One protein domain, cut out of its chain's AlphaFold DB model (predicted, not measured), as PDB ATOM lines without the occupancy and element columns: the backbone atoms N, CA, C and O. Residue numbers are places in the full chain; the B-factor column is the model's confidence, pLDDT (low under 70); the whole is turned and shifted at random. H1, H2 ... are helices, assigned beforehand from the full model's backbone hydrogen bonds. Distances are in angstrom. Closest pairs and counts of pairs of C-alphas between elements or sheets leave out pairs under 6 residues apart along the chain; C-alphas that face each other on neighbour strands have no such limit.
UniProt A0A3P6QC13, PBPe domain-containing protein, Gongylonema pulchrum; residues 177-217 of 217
ATOM      1  N   GLY A 177     132.251 108.470 127.579       92.56
ATOM      2  CA  GLY A 177     132.597 107.710 126.380       92.56
ATOM      3  C   GLY A 177     131.789 108.165 125.167       92.56
ATOM      4  O   GLY A 177     130.562 108.168 125.204       92.56
ATOM      5  N   LEU A 178     132.474 108.508 124.075       94.44
ATOM      6  CA  LEU A 178     131.874 108.783 122.766       94.44
ATOM      7  C   LEU A 178     132.332 107.739 121.744       94.44
ATOM      8  O   LEU A 178     133.368 107.094 121.918       94.44
ATOM      9  N   GLN A 179     131.571 107.576 120.657       94.56
ATOM     10  CA  GLN A 179     131.990 106.714 119.550       94.56
ATOM     11  C   GLN A 179     133.337 107.181 118.983       94.56
ATOM     12  O   GLN A 179     133.607 108.384 118.894       94.56
ATOM     13  N   LYS A 180     134.177 106.218 118.580       90.75
ATOM     14  CA  LYS A 180     135.470 106.509 117.949       90.75
ATOM     15  C   LYS A 180     135.246 107.414 116.734       90.75
ATOM     16  O   LYS A 180     134.381 107.132 115.914       90.75
ATOM     17  N   ASN A 181     136.036 108.483 116.635       91.06
ATOM     18  CA  ASN A 181     135.953 109.510 115.587       91.06
ATOM     19  C   ASN A 181     134.661 110.351 115.586       91.06
ATOM     20  O   ASN A 181     134.320 110.950 114.569       91.06
ATOM     21  N   SER A 182     133.949 110.443 116.716       94.19
ATOM     22  CA  SER A 182     132.808 111.356 116.834       94.19
ATOM     23  C   SER A 182     133.256 112.825 116.740       94.19
ATOM     24  O   SER A 182     134.159 113.225 117.489       94.19
ATOM     25  N   PRO A 183     132.591 113.661 115.915       94.44
ATOM     26  CA  PRO A 183     132.903 115.088 115.791       94.44
ATOM     27  C   PRO A 183     132.654 115.866 117.092       94.44
ATOM     28  O   PRO A 183     133.201 116.949 117.276       94.44
ATOM     29  N   TRP A 184     131.873 115.312 118.024       93.00
ATOM     30  CA  TRP A 184     131.529 115.946 119.302       93.00
ATOM     31  C   TRP A 184     132.604 115.811 120.378       93.00
ATOM     32  O   TRP A 184     132.593 116.564 121.350       93.00
ATOM     33  N   THR A 185     133.546 114.884 120.201       93.38
ATOM     34  CA  THR A 185     134.645 114.645 121.146       93.38
ATOM     35  C   THR A 185     135.405 115.928 121.511       93.38
ATOM     36  O   THR A 185     135.467 116.245 122.698       93.38
ATOM     37  N   PRO A 186     135.925 116.725 120.553       92.81
ATOM     38  CA  PRO A 186     136.633 117.962 120.886       92.81
ATOM     39  C   PRO A 186     135.733 119.005 121.563       92.81
ATOM     40  O   PRO A 186     136.189 119.708 122.465       92.81
ATOM     41  N   HIS A 187     134.457 119.093 121.172       94.06
ATOM     42  CA  HIS A 187     133.512 120.047 121.754       94.06
ATOM     43  C   HIS A 187     133.215 119.735 123.226       94.06
ATOM     44  O   HIS A 187     133.268 120.633 124.066       94.06
ATOM     45  N   ILE A 188     132.958 118.464 123.549       93.62
ATOM     46  CA  ILE A 188     132.672 118.016 124.918       93.62
ATOM     47  C   ILE A 188     133.914 118.143 125.797       93.62
ATOM     48  O   ILE A 188     133.821 118.663 126.907       93.62
ATOM     49  N   THR A 189     135.087 117.751 125.296       92.69
ATOM     50  CA  THR A 189     136.341 117.900 126.047       92.69
ATOM     51  C   THR A 189     136.616 119.365 126.377       92.69
ATOM     52  O   THR A 189     136.917 119.678 127.526       92.69
ATOM     53  N   ASN A 190     136.452 120.284 125.416       93.94
ATOM     54  CA  ASN A 190     136.644 121.713 125.676       93.94
ATOM     55  C   ASN A 190     135.625 122.253 126.696       93.94
ATOM     56  O   ASN A 190     135.992 123.024 127.579       93.94
ATOM     57  N   ALA A 191     134.365 121.810 126.628       91.69
ATOM     58  CA  ALA A 191     133.344 122.190 127.601       91.69
ATOM     59  C   ALA A 191     133.684 121.713 129.026       91.69
ATOM     60  O   ALA A 191     133.566 122.492 129.970       91.69
ATOM     61  N   ILE A 192     134.159 120.471 129.184       90.31
ATOM     62  CA  ILE A 192     134.601 119.931 130.481       90.31
ATOM     63  C   ILE A 192     135.807 120.712 131.013       90.31
ATOM     64  O   ILE A 192     135.834 121.052 132.193       90.31
ATOM     65  N   LEU A 193     136.773 121.046 130.151       90.00
ATOM     66  CA  LEU A 193     137.934 121.847 130.544       90.00
ATOM     67  C   LEU A 193     137.509 123.223 131.071       90.00
ATOM     68  O   LEU A 193     137.896 123.589 132.179       90.00
ATOM     69  N   ARG A 194     136.621 123.927 130.356       90.75
ATOM     70  CA  ARG A 194     136.062 125.213 130.817       90.75
ATOM     71  C   ARG A 194     135.336 125.085 132.156       90.75
ATOM     72  O   ARG A 194     135.463 125.959 133.008       90.75
ATOM     73  N   LEU A 195     134.588 123.997 132.357       86.25
ATOM     74  CA  LEU A 195     133.919 123.718 133.630       86.25
ATOM     75  C   LEU A 195     134.917 123.447 134.761       86.25
ATOM     76  O   LEU A 195     134.660 123.873 135.884       86.25
ATOM     77  N   SER A 196     136.042 122.786 134.476       84.81
ATOM     78  CA  SER A 196     137.097 122.506 135.458       84.81
ATOM     79  C   SER A 196     137.912 123.744 135.848       84.81
ATOM     80  O   SER A 196     138.308 123.870 137.001       84.81
ATOM     81  N   GLU A 197     138.124 124.671 134.907       87.00
ATOM     82  CA  GLU A 197     138.765 125.967 135.167       87.00
ATOM     83  C   GLU A 197     137.828 126.907 135.936       87.00
ATOM     84  O   GLU A 197     138.267 127.725 136.744       87.00
ATOM     85  N   SER A 198     136.517 126.778 135.709       83.50
ATOM     86  CA  SER A 198     135.513 127.517 136.464       83.50
ATOM     87  C   SER A 198     135.373 126.977 137.892       83.50
ATOM     88  O   SER A 198     135.395 125.773 138.138       83.50
ATOM     89  N   THR A 199     135.107 127.857 138.858       76.12
ATOM     90  CA  THR A 199     134.865 127.460 140.260       76.12
ATOM     91  C   THR A 199     133.553 126.681 140.447       76.12
ATOM     92  O   THR A 199     133.257 126.218 141.544       76.12
ATOM     93  N   TYR A 200     132.746 126.508 139.397       78.75
ATOM     94  CA  TYR A 200     131.430 125.881 139.488       78.75
ATOM     95  C   TYR A 200     131.500 124.404 139.896       78.75
ATOM     96  O   TYR A 200     130.794 123.994 140.814       78.75
ATOM     97  N   LEU A 201     132.380 123.618 139.268       72.69
ATOM     98  CA  LEU A 201     132.534 122.191 139.564       72.69
ATOM     99  C   LEU A 201     133.027 121.916 141.001       72.69
ATOM    100  O   LEU A 201     132.410 121.104 141.690       72.69
ATOM    101  N   PRO A 202     134.076 122.586 141.521       70.38
ATOM    102  CA  PRO A 202     134.474 122.382 142.912       70.38
ATOM    103  C   PRO A 202     133.426 122.893 143.910       70.38
ATOM    104  O   PRO A 202     133.327 122.342 145.002       70.38
ATOM    105  N   LEU A 203     132.623 123.911 143.568       69.56
ATOM    106  CA  LEU A 203     131.541 124.389 144.439       69.56
ATOM    107  C   LEU A 203     130.380 123.396 144.528       69.56
ATOM    108  O   LEU A 203     129.863 123.174 145.623       69.56
ATOM    109  N   THR A 204     129.967 122.790 143.413       69.06
ATOM    110  CA  THR A 204     128.901 121.778 143.427       69.06
ATOM    111  C   THR A 204     129.346 120.506 144.139       69.06
ATOM    112  O   THR A 204     128.568 119.968 144.925       69.06
ATOM    113  N   LEU A 205     130.599 120.080 143.948       70.31
ATOM    114  CA  LEU A 205     131.175 118.950 144.681       70.31
ATOM    115  C   LEU A 205     131.273 119.241 146.179       70.31
ATOM    116  O   LEU A 205     130.728 118.474 146.963       70.31
ATOM    117  N   LYS A 206     131.828 120.391 146.588       69.69
ATOM    118  CA  LYS A 206     131.868 120.781 148.010       69.69
ATOM    119  C   LYS A 206     130.485 120.869 148.637       69.69
ATOM    120  O   LYS A 206     130.322 120.534 149.802       69.69
ATOM    121  N   ARG A 207     129.481 121.340 147.893       67.94
ATOM    122  CA  ARG A 207     128.108 121.404 148.401       67.94
ATOM    123  C   ARG A 207     127.514 120.013 148.594       67.94
ATOM    124  O   ARG A 207     126.803 119.808 149.570       67.94
ATOM    125  N   TYR A 208     127.817 119.080 147.700       66.50
ATOM    126  CA  TYR A 208     127.409 117.685 147.832       66.50
ATOM    127  C   TYR A 208     128.126 116.993 149.002       66.50
ATOM    128  O   TYR A 208     127.469 116.375 149.833       66.50
ATOM    129  N   GLU A 209     129.442 117.186 149.122       62.47
ATOM    130  CA  GLU A 209     130.270 116.668 150.221       62.47
ATOM    131  C   GLU A 209     129.855 117.239 151.589       62.47
ATOM    132  O   GLU A 209     129.801 116.514 152.580       62.47
ATOM    133  N   CYS A 210     129.505 118.529 151.655       56.50
ATOM    134  CA  CYS A 210     129.007 119.164 152.877       56.50
ATOM    135  C   CYS A 210     127.659 118.570 153.307       56.50
ATOM    136  O   CYS A 210     127.496 118.210 154.467       56.50
ATOM    137  N   PHE A 211     126.737 118.368 152.357       58.34
ATOM    138  CA  PHE A 211     125.465 117.689 152.626       58.34
ATOM    139  C   PHE A 211     125.665 116.269 153.163       58.34
ATOM    140  O   PHE A 211     124.887 115.821 153.996       58.34
ATOM    141  N   THR A 212     126.700 115.556 152.710       54.34
ATOM    142  CA  THR A 212     127.032 114.229 153.246       54.34
ATOM    143  C   THR A 212     127.733 114.282 154.609       54.34
ATOM    144  O   THR A 212     127.549 113.372 155.411       54.34
ATOM    145  N   GLY A 213     128.496 115.340 154.901       52.16
ATOM    146  CA  GLY A 213     129.174 115.533 156.190       52.16
ATOM    147  C   GLY A 213     128.250 115.991 157.324       52.16
ATOM    148  O   GLY A 213     128.484 115.632 158.474       52.16
ATOM    149  N   GLU A 214     127.173 116.720 157.017       42.22
ATOM    150  CA  GLU A 214     126.166 117.167 157.999       42.22
ATOM    151  C   GLU A 214     125.365 116.010 158.630       42.22
ATOM    152  O   GLU A 214     124.780 116.182 159.692       42.22
ATOM    153  N   ILE A 215     125.359 114.825 158.011       47.56
ATOM    154  CA  ILE A 215     124.647 113.634 158.508       47.56
ATOM    155  C   ILE A 215     125.542 112.793 159.447       47.56
ATOM    156  O   ILE A 215     125.052 111.940 160.181       47.56
ATOM    157  N   GLN A 216     126.859 113.045 159.463       40.75
ATOM    158  CA  GLN A 216     127.832 112.361 160.331       40.75
ATOM    159  C   GLN A 216     128.089 113.073 161.678       40.75
ATOM    160  O   GLN A 216     128.956 112.618 162.430       40.75
ATOM    161  N   GLY A 217     127.380 114.173 161.966       34.94
ATOM    162  CA  GLY A 217     127.510 114.980 163.190       34.94
ATOM    163  C   GLY A 217     126.487 114.650 164.268       34.94
ATOM    164  O   GLY A 217     125.290 114.545 163.924       34.94
TER     165      GLY A 217
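AT A GLANCE: This is residues 177 to 217 of the 217 residues of the protein "PBPe domain-containing protein" of Gongylonema pulchrum (UniProt A0A3P6QC13). Two helices meet near their ends to make a wide-open V, with a hook of chain, residues 177 to 184, before H1 and a short tail, residues 214 to 217, after H2. The printed part has 41 residues with two named helices, H1 then H2, and no named strand; the class is all helix. It is extended, with a radius of gyration of the C-alphas of 15.4 A and spans of 49 by 20 by 7 A.

IN THESE COORDINATES: H1, residues 185 to 197, begins at C-alpha 185 (134.645, 114.645, 121.146) and is 18.5 A long from first to last C-alpha. H2, residues 200 to 213, is 19.8 A long and ends at C-alpha 213 (129.174, 115.533, 156.190).

HOW THE PARTS SIT: A tight link of 2 residues joins H1 to H2. The helices are close but not clearly touching; their closest C-alphas, those of Leu 195 and Leu 201, are 6.3 A apart. They run the same way at a steep tilt of 65 degrees. In H1 and H2 every O i to N i+4 pair is within hydrogen-bond range.

THE WHOLE: The C-alphas farthest apart, those of Asn 181 and Gly 217, are 48.7 A apart. The printed part has no cut. Confidence is low, with pLDDT under 70, at residues 203 to 204 and 206 to 217.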